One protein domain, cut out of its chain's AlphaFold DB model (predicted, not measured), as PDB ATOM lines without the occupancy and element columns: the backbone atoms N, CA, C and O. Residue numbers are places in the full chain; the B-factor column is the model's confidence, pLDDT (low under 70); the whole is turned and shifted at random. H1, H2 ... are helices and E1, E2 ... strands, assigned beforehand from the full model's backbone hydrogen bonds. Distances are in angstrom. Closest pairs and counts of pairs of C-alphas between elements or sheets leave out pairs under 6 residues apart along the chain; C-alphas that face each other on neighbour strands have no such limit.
ATOM      1  N   ALA A 154     -32.277  23.588   7.691       87.50
ATOM      2  CA  ALA A 154     -30.838  23.550   7.938       87.50
ATOM      3  C   ALA A 154     -30.224  24.955   8.042       87.50
ATOM      4  O   ALA A 154     -29.326  25.170   8.861       87.50
ATOM      5  N   THR A 155     -30.719  25.915   7.252       92.25
ATOM      6  CA  THR A 155     -30.233  27.303   7.220       92.25
ATOM      7  C   THR A 155     -30.445  28.010   8.556       92.25
ATOM      8  O   THR A 155     -29.640  28.855   8.943       92.25
ATOM      9  N   TYR A 156     -31.490  27.640   9.293       91.56
ATOM     10  CA  TYR A 156     -31.861  28.246  10.573       91.56
ATOM     11  C   TYR A 156     -31.943  27.223  11.712       91.56
ATOM     12  O   TYR A 156     -32.615  27.437  12.724       91.56
ATOM     13  N   LYS A 157     -31.182  26.126  11.590       91.50
ATOM     14  CA  LYS A 157     -31.192  25.016  12.550       91.50
ATOM     15  C   LYS A 157     -30.920  25.448  13.986       91.50
ATOM     16  O   LYS A 157     -31.562  24.974  14.919       91.50
ATOM     17  N   TYR A 158     -29.973  26.370  14.165       92.31
ATOM     18  CA  TYR A 158     -29.565  26.831  15.486       92.31
ATOM     19  C   TYR A 158     -30.705  27.556  16.195       92.31
ATOM     20  O   TYR A 158     -30.866  27.382  17.397       92.31
ATOM     21  N   GLU A 159     -31.532  28.306  15.466       93.94
ATOM     22  CA  GLU A 159     -32.667  29.015  16.050       93.94
ATOM     23  C   GLU A 159     -33.729  28.042  16.585       93.94
ATOM     24  O   GLU A 159     -34.183  28.190  17.720       93.94
ATOM     25  N   ILE A 160     -34.067  27.004  15.810       92.06
ATOM     26  CA  ILE A 160     -35.006  25.951  16.234       92.06
ATOM     27  C   ILE A 160     -34.469  25.236  17.482       92.06
ATOM     28  O   ILE A 160     -35.188  25.091  18.474       92.06
ATOM     29  N   ILE A 161     -33.196  24.817  17.451       92.31
ATOM     30  CA  ILE A 161     -32.557  24.091  18.557       92.31
ATOM     31  C   ILE A 161     -32.562  24.933  19.834       92.31
ATOM     32  O   ILE A 161     -32.940  24.423  20.887       92.31
ATOM     33  N   GLN A 162     -32.161  26.206  19.764       94.44
ATOM     34  CA  GLN A 162     -32.097  27.068  20.947       94.44
ATOM     35  C   GLN A 162     -33.482  27.294  21.556       94.44
ATOM     36  O   GLN A 162     -33.654  27.091  22.755       94.44
ATOM     37  N   LYS A 163     -34.498  27.599  20.739       93.88
ATOM     38  CA  LYS A 163     -35.878  27.779  21.221       93.88
ATOM     39  C   LYS A 163     -36.421  26.525  21.913       93.88
ATOM     40  O   LYS A 163     -37.061  26.626  22.959       93.88
ATOM     41  N   PHE A 164     -36.154  25.339  21.364       91.38
ATOM     42  CA  PHE A 164     -36.593  24.091  21.988       91.38
ATOM     43  C   PHE A 164     -35.825  23.776  23.282       91.38
ATOM     44  O   PHE A 164     -36.431  23.350  24.263       91.38
ATOM     45  N   ARG A 165     -34.510  24.034  23.323       92.00
ATOM     46  CA  ARG A 165     -33.699  23.896  24.548       92.00
ATOM     47  C   ARG A 165     -34.188  24.816  25.658       92.00
ATOM     48  O   ARG A 165     -34.416  24.349  26.765       92.00
ATOM     49  N   GLU A 166     -34.443  26.084  25.346       93.38
ATOM     50  CA  GLU A 166     -34.999  27.036  26.310       93.38
ATOM     51  C   GLU A 166     -36.341  26.565  26.880       93.38
ATOM     52  O   GLU A 166     -36.596  26.727  28.074       93.38
ATOM     53  N   TYR A 167     -37.204  25.974  26.048       91.25
ATOM     54  CA  TYR A 167     -38.440  25.364  26.530       91.25
ATOM     55  C   TYR A 167     -38.151  24.221  27.509       91.25
ATOM     56  O   TYR A 167     -38.746  24.188  28.590       91.25
ATOM     57  N   LEU A 168     -37.240  23.306  27.167       89.44
ATOM     58  CA  LEU A 168     -36.905  22.180  28.035       89.44
ATOM     59  C   LEU A 168     -36.315  22.644  29.373       89.44
ATOM     60  O   LEU A 168     -36.783  22.201  30.418       89.44
ATOM     61  N   ASP A 169     -35.366  23.579  29.351       90.31
ATOM     62  CA  ASP A 169     -34.698  24.099  30.552       90.31
ATOM     63  C   ASP A 169     -35.661  24.851  31.487       90.31
ATOM     64  O   ASP A 169     -35.495  24.837  32.707       90.31
ATOM     65  N   ARG A 170     -36.689  25.511  30.936       90.94
ATOM     66  CA  ARG A 170     -37.703  26.222  31.735       90.94
ATOM     67  C   ARG A 170     -38.721  25.289  32.379       90.94
ATOM     68  O   ARG A 170     -39.226  25.606  33.453       90.94
ATOM     69  N   ASN A 171     -39.060  24.185  31.716       88.75
ATOM     70  CA  ASN A 171     -40.162  23.316  32.133       88.75
ATOM     71  C   ASN A 171     -39.691  22.036  32.837       88.75
ATOM     72  O   ASN A 171     -40.459  21.438  33.591       88.75
ATOM     73  N   TYR A 172     -38.435  21.630  32.644       85.62
ATOM     74  CA  TYR A 172     -37.881  20.392  33.188       85.62
ATOM     75  C   TYR A 172     -36.513  20.631  33.834       85.62
ATOM     76  O   TYR A 172     -35.731  21.475  33.412       85.62
ATOM     77  N   ARG A 173     -36.183  19.839  34.862       87.50
ATOM     78  CA  ARG A 173     -34.880  19.888  35.555       87.50
ATOM     79  C   ARG A 173     -33.821  19.030  34.849       87.50
ATOM     80  O   ARG A 173     -33.156  18.215  35.489       87.50
ATOM     81  N   LEU A 174     -33.711  19.175  33.533       87.88
ATOM     82  CA  LEU A 174     -32.770  18.418  32.705       87.88
ATOM     83  C   LEU A 174     -31.429  19.156  32.576       87.88
ATOM     84  O   LEU A 174     -31.354  20.373  32.703       87.88
ATOM     85  N   ILE A 175     -30.356  18.409  32.316       90.31
ATOM     86  CA  ILE A 175     -29.004  18.938  32.110       90.31
ATOM     87  C   ILE A 175     -28.582  18.671  30.667       90.31
ATOM     88  O   ILE A 175     -28.426  17.515  30.265       90.31
ATOM     89  N   TYR A 176     -28.345  19.732  29.896       91.12
ATOM     90  CA  TYR A 176     -27.825  19.594  28.538       91.12
ATOM     91  C   TYR A 176     -26.401  19.010  28.548       91.12
ATOM     92  O   TYR A 176     -25.535  19.448  29.315       91.12
ATOM     93  N   LYS A 177     -26.141  18.018  27.687       89.81
ATOM     94  CA  LYS A 177     -24.818  17.400  27.506       89.81
ATOM     95  C   LYS A 177     -24.439  17.359  26.032       89.81
ATOM     96  O   LYS A 177     -25.083  16.687  25.235       89.81
ATOM     97  N   GLU A 178     -23.327  18.007  25.693       86.88
ATOM     98  CA  GLU A 178     -22.819  18.067  24.317       86.88
ATOM     99  C   GLU A 178     -22.523  16.679  23.726       86.88
ATOM    100  O   GLU A 178     -22.789  16.433  22.551       86.88
ATOM    101  N   ASP A 179     -22.042  15.741  24.545       85.25
ATOM    102  CA  ASP A 179     -21.774  14.371  24.095       85.25
ATOM    103  C   ASP A 179     -23.048  13.638  23.648       85.25
ATOM    104  O   ASP A 179     -22.986  12.830  22.726       85.25
ATOM    105  N   LEU A 180     -24.215  13.965  24.221       84.88
ATOM    106  CA  LEU A 180     -25.494  13.420  23.760       84.88
ATOM    107  C   LEU A 180     -25.867  13.967  22.375       84.88
ATOM    108  O   LEU A 180     -26.325  13.210  21.526       84.88
ATOM    109  N   THR A 181     -25.616  15.250  22.108       84.06
ATOM    110  CA  THR A 181     -25.838  15.857  20.783       84.06
ATOM    111  C   THR A 181     -24.936  15.229  19.722       84.06
ATOM    112  O   THR A 181     -25.411  14.860  18.650       84.06
ATOM    113  N   ARG A 182     -23.649  15.009  20.025       82.56
ATOM    114  CA  ARG A 182     -22.746  14.270  19.122       82.56
ATOM    115  C   ARG A 182     -23.264  12.865  18.841       82.56
ATOM    116  O   ARG A 182     -23.200  12.410  17.702       82.56
ATOM    117  N   SER A 183     -23.826  12.221  19.861       79.31
ATOM    118  CA  SER A 183     -24.407  10.896  19.719       79.31
ATOM    119  C   SER A 183     -25.713  10.847  18.951       79.31
ATOM    120  O   SER A 183     -26.008   9.807  18.396       79.31
ATOM    121  N   ILE A 184     -26.483  11.924  18.820       78.56
ATOM    122  CA  ILE A 184     -27.656  11.920  17.928       78.56
ATOM    123  C   ILE A 184     -27.248  11.631  16.474       78.56
ATOM    124  O   ILE A 184     -27.984  10.972  15.741       78.56
ATOM    125  N   ASN A 185     -26.048  12.063  16.079       72.44
ATOM    126  CA  ASN A 185     -25.497  11.827  14.746       72.44
ATOM    127  C   ASN A 185     -24.798  10.460  14.605       72.44
ATOM    128  O   ASN A 185     -24.485  10.046  13.491       72.44
ATOM    129  N   SER A 186     -24.554   9.741  15.707       64.94
ATOM    130  CA  SER A 186     -23.976   8.395  15.694       64.94
ATOM    131  C   SER A 186     -25.010   7.380  16.163       64.94
ATOM    132  O   SER A 186     -25.569   7.518  17.237       64.94
ATOM    133  N   LEU A 187     -25.228   6.282  15.446       59.09
ATOM    134  CA  LEU A 187     -26.191   5.239  15.853       59.09
ATOM    135  C   LEU A 187     -25.902   4.574  17.229       59.09
ATOM    136  O   LEU A 187     -26.654   3.700  17.656       59.09
ATOM    137  N   TYR A 188     -24.835   4.980  17.929       57.59
ATOM    138  CA  TYR A 188     -24.387   4.475  19.223       57.59
ATOM    139  C   TYR A 188     -24.445   5.556  20.316       57.59
ATOM    140  O   TYR A 188     -24.065   6.708  20.101       57.59
ATOM    141  N   LEU A 189     -24.874   5.161  21.517       63.06
ATOM    142  CA  LEU A 189     -24.773   5.991  22.721       63.06
ATOM    143  C   LEU A 189     -23.335   6.030  23.247       63.06
ATOM    144  O   LEU A 189     -22.615   5.035  23.111       63.06
ATOM    145  N   PRO A 190     -22.922   7.112  23.931       63.72
ATOM    146  CA  PRO A 190     -21.668   7.101  24.662       63.72
ATOM    147  C   PRO A 190     -21.727   6.082  25.811       63.72
ATOM    148  O   PRO A 190     -22.793   5.763  26.346       63.72
ATOM    149  N   TYR A 191     -20.560   5.592  26.223       55.94
ATOM    150  CA  TYR A 191     -20.427   4.669  27.349       55.94
ATOM    151  C   TYR A 191     -21.028   5.267  28.637       55.94
ATOM    152  O   TYR A 191     -20.700   6.391  29.011       55.94
ATOM    153  N   GLY A 192     -21.906   4.512  29.312       61.19
ATOM    154  CA  GLY A 192     -22.581   4.925  30.552       61.19
ATOM    155  C   GLY A 192     -24.017   5.440  30.388       61.19
ATOM    156  O   GLY A 192     -24.704   5.614  31.391       61.19
ATOM    157  N   TYR A 193     -24.505   5.625  29.158       64.12
ATOM    158  CA  TYR A 193     -25.897   6.005  28.891       64.12
ATOM    159  C   TYR A 193     -26.736   4.783  28.478       64.12
ATOM    160  O   TYR A 193     -26.319   3.987  27.642       64.12
ATOM    161  N   ILE A 194     -27.924   4.625  29.075       57.53
ATOM    162  CA  ILE A 194     -28.772   3.417  28.953       57.53
ATOM    163  C   ILE A 194     -30.053   3.598  28.116       57.53
ATOM    164  O   ILE A 194     -30.825   2.650  27.985       57.53
ATOM    165  N   SER A 195     -30.302   4.775  27.532       54.28
ATOM    166  CA  SER A 195     -31.454   5.015  26.644       54.28
ATOM    167  C   SER A 195     -31.045   5.725  25.352       54.28
ATOM    168  O   SER A 195     -30.414   6.776  25.395       54.28
ATOM    169  N   GLY A 196     -31.368   5.083  24.217       53.19
ATOM    170  CA  GLY A 196     -31.065   5.494  22.838       53.19
ATOM    171  C   GLY A 196     -31.831   6.736  22.391       53.19
ATOM    172  O   GLY A 196     -32.657   7.243  23.153       53.19
ATOM    173  N   ILE A 197     -31.564   7.207  21.158       55.06
ATOM    174  CA  ILE A 197     -32.295   8.318  20.513       55.06
ATOM    175  C   ILE A 197     -33.771   8.088  20.757       55.06
ATOM    176  O   ILE A 197     -34.342   7.112  20.275       55.06
ATOM    177  N   THR A 198     -34.349   8.938  21.594       57.56
ATOM    178  CA  THR A 198     -35.642   8.607  22.159       57.56
ATOM    179  C   THR A 198     -36.707   9.038  21.165       57.56
ATOM    180  O   THR A 198     -37.603   8.250  20.879       57.56
ATOM    181  N   TRP A 199     -36.560  10.224  20.557       67.19
ATOM    182  CA  TRP A 199     -37.567  10.841  19.688       67.19
ATOM    183  C   TRP A 199     -36.961  11.527  18.447       67.19
ATOM    184  O   TRP A 199     -35.935  12.201  18.549       67.19
ATOM    185  N   LYS A 200     -37.635  11.399  17.294       74.94
ATOM    186  CA  LYS A 200     -37.404  12.172  16.058       74.94
ATOM    187  C   LYS A 200     -38.736  12.750  15.587       74.94
ATOM    188  O   LYS A 200     -39.683  11.994  15.379       74.94
ATOM    189  N   LEU A 201     -38.817  14.064  15.412       79.00
ATOM    190  CA  LEU A 201     -40.020  14.749  14.933       79.00
ATOM    191  C   LEU A 201     -39.720  15.462  13.620       79.00
ATOM    192  O   LEU A 201     -38.749  16.214  13.583       79.00
ATOM    193  N   PRO A 202     -40.511  15.252  12.556       79.81
ATOM    194  CA  PRO A 202     -40.274  15.931  11.293       79.81
ATOM    195  C   PRO A 202     -40.356  17.447  11.488       79.81
ATOM    196  O   PRO A 202     -41.253  17.960  12.161       79.81
ATOM    197  N   ILE A 203     -39.401  18.151  10.896       83.25
ATOM    198  CA  ILE A 203     -39.392  19.600  10.788       83.25
ATOM    199  C   ILE A 203     -39.864  19.948   9.388       83.25
ATOM    200  O   ILE A 203     -39.303  19.510   8.385       83.25
ATOM    201  N   GLU A 204     -40.891  20.775   9.353       78.69
ATOM    202  CA  GLU A 204     -41.385  21.403   8.142       78.69
ATOM    203  C   GLU A 204     -40.838  22.833   8.080       78.69
ATOM    204  O   GLU A 204     -40.556  23.443   9.116       78.69
ATOM    205  N   ASN A 205     -40.672  23.369   6.871       76.56
ATOM    206  CA  ASN A 205     -40.208  24.744   6.674       76.56
ATOM    207  C   ASN A 205     -41.136  25.745   7.370       76.56
ATOM    208  O   ASN A 205     -42.327  25.486   7.527       76.56
ATOM    209  N   GLY A 206     -40.601  26.912   7.726       80.38
ATOM    210  CA  GLY A 206     -41.349  28.018   8.315       80.38
ATOM    211  C   GLY A 206     -40.805  28.502   9.658       80.38
ATOM    212  O   GLY A 206     -39.721  28.115  10.092       80.38
ATOM    213  N   ASN A 207     -41.527  29.436  10.281       85.12
ATOM    214  CA  ASN A 207     -41.027  30.179  11.440       85.12
ATOM    215  C   ASN A 207     -40.673  29.232  12.616       85.12
ATOM    216  O   ASN A 207     -41.542  28.468  13.050       85.12
ATOM    217  N   PRO A 208     -39.448  29.306  13.181       87.50
ATOM    218  CA  PRO A 208     -39.011  28.495  14.315       87.50
ATOM    219  C   PRO A 208     -39.935  28.538  15.530       87.50
ATOM    220  O   PRO A 208     -40.089  27.518  16.193       87.50
ATOM    221  N   ASP A 209     -40.592  29.668  15.809       84.69
ATOM    222  CA  ASP A 209     -41.579  29.757  16.893       84.69
ATOM    223  C   ASP A 209     -42.761  28.806  16.661       84.69
ATOM    224  O   ASP A 209     -43.196  28.116  17.583       84.69
ATOM    225  N   ILE A 210     -43.272  28.750  15.425       81.19
ATOM    226  CA  ILE A 210     -44.402  27.887  15.055       81.19
ATOM    227  C   ILE A 210     -43.955  26.423  15.038       81.19
ATOM    228  O   ILE A 210     -44.652  25.571  15.587       81.19
ATOM    229  N   ILE A 211     -42.776  26.136  14.474       84.06
ATOM    230  CA  ILE A 211     -42.185  24.787  14.464       84.06
ATOM    231  C   ILE A 211     -42.052  24.256  15.896       84.06
ATOM    232  O   ILE A 211     -42.527  23.163  16.203       84.06
ATOM    233  N   VAL A 212     -41.452  25.041  16.792       86.75
ATOM    234  CA  VAL A 212     -41.244  24.647  18.190       86.75
ATOM    235  C   VAL A 212     -42.574  24.498  18.923       86.75
ATOM    236  O   VAL A 212     -42.763  23.510  19.630       86.75
ATOM    237  N   ALA A 213     -43.535  25.401  18.711       82.75
ATOM    238  CA  ALA A 213     -44.872  25.272  19.291       82.75
ATOM    239  C   ALA A 213     -45.594  23.993  18.824       82.75
ATOM    240  O   ALA A 213     -46.193  23.302  19.649       82.75
ATOM    241  N   LYS A 214     -45.501  23.636  17.533       79.94
ATOM    242  CA  LYS A 214     -46.048  22.382  16.977       79.94
ATOM    243  C   LYS A 214     -45.420  21.167  17.653       79.94
ATOM    244  O   LYS A 214     -46.138  20.270  18.089       79.94
ATOM    245  N   ILE A 215     -44.096  21.162  17.779       81.00
ATOM    246  CA  ILE A 215     -43.327  20.092  18.422       81.00
ATOM    247  C   ILE A 215     -43.729  19.930  19.894       81.00
ATOM    248  O   ILE A 215     -44.015  18.817  20.336       81.00
ATOM    249  N   ILE A 216     -43.818  21.033  20.641       81.00
ATOM    250  CA  ILE A 216     -44.240  21.030  22.048       81.00
ATOM    251  C   ILE A 216     -45.672  20.513  22.181       81.00
ATOM    252  O   ILE A 216     -45.931  19.652  23.015       81.00
ATOM    253  N   LYS A 217     -46.602  21.004  21.354       76.75
ATOM    254  CA  LYS A 217     -47.999  20.554  21.368       76.75
ATOM    255  C   LYS A 217     -48.107  19.058  21.070       76.75
ATOM    256  O   LYS A 217     -48.820  18.353  21.776       76.75
ATOM    257  N   CYS A 218     -47.372  18.576  20.067       74.19
ATOM    258  CA  CYS A 218     -47.290  17.156  19.719       74.19
ATOM    259  C   CYS A 218     -46.865  16.317  20.929       74.19
ATOM    260  O   CYS A 218     -47.487  15.300  21.231       74.19
ATOM    261  N   TYR A 219     -45.846  16.796  21.643       71.94
ATOM    262  CA  TYR A 219     -45.322  16.162  22.842       71.94
ATOM    263  C   TYR A 219     -46.312  16.198  24.024       71.94
ATOM    264  O   TYR A 219     -46.557  15.162  24.634       71.94
ATOM    265  N   ILE A 220     -46.922  17.350  24.332       71.06
ATOM    266  CA  ILE A 220     -47.866  17.498  25.458       71.06
ATOM    267  C   ILE A 220     -49.132  16.659  25.249       71.06
ATOM    268  O   ILE A 220     -49.666  16.102  26.205       71.06
ATOM    269  N   GLU A 221     -49.638  16.586  24.018       66.00
ATOM    270  CA  GLU A 221     -50.898  15.898  23.723       66.00
ATOM    271  C   GLU A 221     -50.741  14.390  23.462       66.00
ATOM    272  O   GLU A 221     -51.753  13.734  23.234       66.00
ATOM    273  N   ASP A 222     -49.517  13.843  23.478       62.50
ATOM    274  CA  ASP A 222     -49.198  12.447  23.111       62.50
ATOM    275  C   ASP A 222     -49.756  12.038  21.727       62.50
ATOM    276  O   ASP A 222     -50.145  10.901  21.465       62.50
ATOM    277  N   LYS A 223     -49.837  13.012  20.811       58.38
ATOM    278  CA  LYS A 223     -50.474  12.874  19.488       58.38
ATOM    279  C   LYS A 223     -49.479  12.827  18.334       58.38
ATOM    280  O   LYS A 223     -49.865  13.058  17.189       58.38
ATOM    281  N   CYS A 224     -48.215  12.500  18.592       59.94
ATOM    282  CA  CYS A 224     -47.212  12.305  17.544       59.94
ATOM    283  C   CYS A 224     -47.433  10.989  16.774       59.94
ATOM    284  O   CYS A 224     -46.539  10.160  16.643       59.94
ATOM    285  N   TYR A 225     -48.637  10.772  16.250       46.50
ATOM    286  CA  TYR A 225     -48.936   9.649  15.380       46.50
ATOM    287  C   TYR A 225     -48.549  10.026  13.955       46.50
ATOM    288  O   TYR A 225     -49.188  10.885  13.356       46.50
ATOM    289  N   GLN A 226     -47.476   9.395  13.462       44.12
ATOM    290  CA  GLN A 226     -47.382   8.754  12.135       44.12
ATOM    291  C   GLN A 226     -45.951   8.283  11.797       44.12
ATOM    292  O   GLN A 226     -45.810   7.509  10.866       44.12
ATOM    293  N   ASN A 227     -44.896   8.639  12.547       40.72
ATOM    294  CA  ASN A 227     -43.532   8.130  12.283       40.72
ATOM    295  C   ASN A 227     -42.692   7.920  13.556       40.72
ATOM    296  O   ASN A 227     -41.514   8.273  13.617       40.72
ATOM    297  N   ILE A 228     -43.287   7.333  14.596       44.84
ATOM    298  CA  ILE A 228     -42.511   6.854  15.742       44.84
ATOM    299  C   ILE A 228     -41.792   5.568  15.316       44.84
ATOM    300  O   ILE A 228     -42.346   4.474  15.386       44.84
ATOM    301  N   VAL A 229     -40.530   5.686  14.910       40.66
ATOM    302  CA  VAL A 229     -39.584   4.569  15.013       40.66
ATOM    303  C   VAL A 229     -39.091   4.560  16.462       40.66
ATOM    304  O   VAL A 229     -38.011   5.068  16.747       40.66
ATOM    305  N   SER A 230     -39.895   4.070  17.415       48.25
ATOM    306  CA  SER A 230     -39.390   3.852  18.780       48.25
ATOM    307  C   SER A 230     -38.891   2.426  18.929       48.25
ATOM    308  O   SER A 230     -39.649   1.469  18.761       48.25
ATOM    309  N   TYR A 231     -37.651   2.310  19.385       36.50
ATOM    310  CA  TYR A 231     -37.354   1.371  20.451       36.50
ATOM    311  C   TYR A 231     -37.677   2.071  21.781       36.50
ATOM    312  O   TYR A 231     -36.870   2.840  22.293       36.50
ATOM    313  N   GLY A 232     -38.864   1.804  22.334       45.00
ATOM    314  CA  GLY A 232     -39.231   2.155  23.709       45.00
ATOM    315  C   GLY A 232     -40.153   3.369  23.839       45.00
ATOM    316  O   GLY A 232     -39.799   4.484  23.475       45.00
ATOM    317  N   ASN A 233     -41.328   3.143  24.431       48.34
ATOM    318  CA  ASN A 233     -42.286   4.187  24.793       48.34
ATOM    319  C   ASN A 233     -41.619   5.229  25.709       48.34
ATOM    320  O   ASN A 233     -41.283   4.925  26.859       48.34
ATOM    321  N   LEU A 234     -41.445   6.458  25.213       52.25
ATOM    322  CA  LEU A 234     -41.120   7.609  26.054       52.25
ATOM    323  C   LEU A 234     -42.246   7.771  27.080       52.25
ATOM    324  O   LEU A 234     -43.423   7.746  26.725       52.25
ATOM    325  N   ARG A 235     -41.902   7.940  28.357       57.94
ATOM    326  CA  ARG A 235     -42.911   8.338  29.340       57.94
ATOM    327  C   ARG A 235     -43.235   9.815  29.129       57.94
ATOM    328  O   ARG A 235     -42.317  10.619  29.015       57.94
ATOM    329  N   ALA A 236     -44.521  10.164  29.165       58.19
ATOM    330  CA  ALA A 236     -44.979  11.556  29.137       58.19
ATOM    331  C   ALA A 236     -44.309  12.426  30.221       58.19
ATOM    332  O   ALA A 236     -44.206  13.635  30.075       58.19
ATOM    333  N   ASP A 237     -43.796  11.812  31.288       69.81
ATOM    334  CA  ASP A 237     -43.011  12.485  32.313       69.81
ATOM    335  C   ASP A 237     -41.500  12.442  32.010       69.81
ATOM    336  O   ASP A 237     -40.826  11.436  32.260       69.81
ATOM    337  N   LEU A 238     -40.954  13.559  31.508       76.50
ATOM    338  CA  LEU A 238     -39.512  13.721  31.277       76.50
ATOM    339  C   LEU A 238     -38.689  13.817  32.568       76.50
ATOM    340  O   LEU A 238     -37.466  13.703  32.499       76.50
ATOM    341  N   THR A 239     -39.304  13.992  33.743       73.88
ATOM    342  CA  THR A 239     -38.562  14.161  35.008       73.88
ATOM    343  C   THR A 239     -37.825  12.901  35.458       73.88
ATOM    344  O   THR A 239     -36.946  12.971  36.317       73.88
ATOM    345  N   ILE A 240     -38.122  11.749  34.850       77.56
ATOM    346  CA  ILE A 240     -37.382  10.503  35.081       77.56
ATOM    347  C   ILE A 240     -35.972  10.522  34.477       77.56
ATOM    348  O   ILE A 240     -35.176   9.630  34.781       77.56
ATOM    349  N   TYR A 241     -35.695  11.469  33.579       82.31
ATOM    350  CA  TYR A 241     -34.406  11.663  32.932       82.31
ATOM    351  C   TYR A 241     -33.660  12.820  33.593       82.31
ATOM    352  O   TYR A 241     -34.260  13.733  34.159       82.31
ATOM    353  N   ARG A 242     -32.330  12.785  33.509       86.50
ATOM    354  CA  ARG A 242     -31.446  13.811  34.067       86.50
ATOM    355  C   ARG A 242     -30.667  14.561  32.998       86.50
ATOM    356  O   ARG A 242     -30.382  15.740  33.186       86.50
ATOM    357  N   TYR A 243     -30.323  13.906  31.894       87.69
ATOM    358  CA  TYR A 243     -29.491  14.474  30.837       87.69
ATOM    359  C   TYR A 243     -30.213  14.469  29.499       87.69
ATOM    360  O   TYR A 243     -30.990  13.554  29.218       87.69
ATOM    361  N   TYR A 244     -29.919  15.466  28.665       88.38
ATOM    362  CA  TYR A 244     -30.488  15.536  27.325       88.38
ATOM    363  C   TYR A 244     -29.543  16.136  26.275       88.38
ATOM    364  O   TYR A 244     -28.624  16.896  26.595       88.38
ATOM    365  N   GLY A 245     -29.786  15.779  25.014       88.75
ATOM    366  CA  GLY A 245     -29.174  16.362  23.819       88.75
ATOM    367  C   GLY A 245     -30.241  16.643  22.760       88.75
ATOM    368  O   GLY A 245     -31.245  15.935  22.699       88.75
ATOM    369  N   VAL A 246     -30.038  17.679  21.943       89.25
ATOM    370  CA  VAL A 246     -30.980  18.099  20.889       89.25
ATOM    371  C   VAL A 246     -30.199  18.491  19.647       89.25
ATOM    372  O   VAL A 246     -29.296  19.330  19.757       89.25
ATOM    373  N   ASP A 247     -30.588  17.949  18.495       89.50
ATOM    374  CA  ASP A 247     -30.035  18.320  17.189       89.50
ATOM    375  C   ASP A 247     -31.089  18.251  16.072       89.50
ATOM    376  O   ASP A 247     -32.181  17.706  16.264       89.50
ATOM    377  N   ILE A 248     -30.747  18.788  14.900       88.25
ATOM    378  CA  ILE A 248     -31.495  18.586  13.657       88.25
ATOM    379  C   ILE A 248     -30.719  17.640  12.752       88.25
ATOM    380  O   ILE A 248     -29.591  17.934  12.359       88.25
ATOM    381  N   ILE A 249     -31.364  16.544  12.366       85.25
ATOM    382  CA  ILE A 249     -30.806  15.554  11.443       85.25
ATOM    383  C   ILE A 249     -31.498  15.643  10.080       85.25
ATOM    384  O   ILE A 249     -32.685  15.961  10.004       85.25
ATOM    385  N   ASN A 250     -30.757  15.351   9.011       86.31
ATOM    386  CA  ASN A 250     -31.288  15.215   7.655       86.31
ATOM    387  C   ASN A 250     -31.255  13.739   7.252       86.31
ATOM    388  O   ASN A 250     -30.190  13.121   7.248       86.31
ATOM    389  N   GLU A 251     -32.411  13.191   6.890       83.50
ATOM    390  CA  GLU A 251     -32.543  11.832   6.379       83.50
ATOM    391  C   GLU A 251     -33.331  11.862   5.070       83.50
ATOM    392  O   GLU A 251     -34.525  12.167   5.047       83.50
ATOM    393  N   GLY A 252     -32.654  11.577   3.954       83.06
ATOM    394  CA  GLY A 252     -33.288  11.532   2.634       83.06
ATOM    395  C   GLY A 252     -33.887  12.867   2.176       83.06
ATOM    396  O   GLY A 252     -34.881  12.862   1.456       83.06
ATOM    397  N   GLY A 253     -33.323  14.004   2.607       82.25
ATOM    398  CA  GLY A 253     -33.829  15.341   2.275       82.25
ATOM    399  C   GLY A 253     -34.962  15.830   3.181       82.25
ATOM    400  O   GLY A 253     -35.490  16.913   2.949       82.25
ATOM    401  N   LYS A 254     -35.329  15.059   4.213       82.88
ATOM    402  CA  LYS A 254     -36.276  15.470   5.258       82.88
ATOM    403  C   LYS A 254     -35.520  15.809   6.536       82.88
ATOM    404  O   LYS A 254     -34.571  15.114   6.901       82.88
ATOM    405  N   TYR A 255     -35.955  16.858   7.221       87.62
ATOM    406  CA  TYR A 255     -35.345  17.310   8.469       87.62
ATOM    407  C   TYR A 255     -36.136  16.811   9.661       87.62
ATOM    408  O   TYR A 255     -37.364  16.778   9.616       87.62
ATOM    409  N   TYR A 256     -35.438  16.459  10.735       85.31
ATOM    410  CA  TYR A 256     -36.061  16.021  11.976       85.31
ATOM    411  C   TYR A 256     -35.394  16.678  13.173       85.31
ATOM    412  O   TYR A 256     -34.168  16.717  13.252       85.31
ATOM    413  N   LEU A 257     -36.196  17.137  14.133       87.38
ATOM    414  CA  LEU A 257     -35.719  17.458  15.468       87.38
ATOM    415  C   LEU A 257     -35.542  16.146  16.226       87.38
ATOM    416  O   LEU A 257     -36.511  15.419  16.453       87.38
ATOM    417  N   ALA A 258     -34.313  15.852  16.621       85.00
ATOM    418  CA  ALA A 258     -33.980  14.680  17.407       85.00
ATOM    419  C   ALA A 258     -33.726  15.076  18.866       85.00
ATOM    420  O   ALA A 258     -33.003  16.035  19.146       85.00
ATOM    421  N   LEU A 259     -34.311  14.314  19.790       84.12
ATOM    422  CA  LEU A 259     -34.131  14.458  21.233       84.12
ATOM    423  C   LEU A 259     -33.576  13.151  21.803       84.12
ATOM    424  O   LEU A 259     -34.180  12.080  21.667       84.12
ATOM    425  N   LEU A 260     -32.429  13.256  22.468       82.69
ATOM    426  CA  LEU A 260     -31.811  12.161  23.202       82.69
ATOM    427  C   LEU A 260     -31.941  12.408  24.704       82.69
ATOM    428  O   LEU A 260     -31.627  13.501  25.170       82.69
ATOM    429  N   LEU A 261     -32.380  11.395  25.451       80.94
ATOM    430  CA  LEU A 261     -32.607  11.475  26.894       80.94
ATOM    431  C   LEU A 261     -31.844  10.376  27.622       80.94
ATOM    432  O   LEU A 261     -31.776   9.241  27.150       80.94
ATOM    433  N   ALA A 262     -31.319  10.695  28.802       79.50
ATOM    434  CA  ALA A 262     -30.663   9.722  29.663       79.50
ATOM    435  C   ALA A 262     -30.884   9.992  31.157       79.50
ATOM    436  O   ALA A 262     -31.125  11.128  31.571       79.50
ATOM    437  N   LYS A 263     -30.827   8.922  31.955       79.69
ATOM    438  CA  LYS A 263     -30.965   8.953  33.418       79.69
ATOM    439  C   LYS A 263     -29.667   9.351  34.115       79.69
ATOM    440  O   LYS A 263     -28.591   9.028  33.569       79.69
TER     441      LYS A 263
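What this domain is: This is residues 154 to 263 of the 263 residues of an uncharacterized protein of Candidatus Nanoclepta minutus (UniProt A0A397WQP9). A strongly twisted sheet of three strands has helix H1 over one face and short helix H2 over the other, while H3 packs on H1 near edge strand E1. The printed part has 110 residues, in order H1 H2 E1 H3 E2 E3; the sheet, E1 E3 E2, is antiparallel, the class mixed. It is compact: radius of gyration of the C-alphas 13.1 A, spans 37 by 28 by 25 A.

How they stand to each other: H1, residues 154 to 171, and H2, residues 178 to 184, are on opposite faces of the sheet. H1 touches H3, residues 208 to 220; closest C-alphas, Ile 160 and Pro 208, 5.1 A. E1, residues 197 to 203, is antiparallel to E3, residues 254 to 262; N 201 and O 257 are 2.9 A apart. E2, residues 243 to 251, and E3 form a hairpin; N 247 and O 258, 3.1 A. Every O i to N i+4 pair is within hydrogen-bond range in H2 and H3, 12 of 14 in H1.

Where its parts are: H1, 25.9 A, begins at C-alpha 154 (-30.838, 23.550, 7.938). E3, 25.7 A, ends at C-alpha 262 (-30.663, 9.722, 29.663).

The domain as a whole: The printed part has no cut. Links H2 to E1 and H3 to E2 are long. Residues 186 to 199 and 221 to 237 have pLDDT under 70.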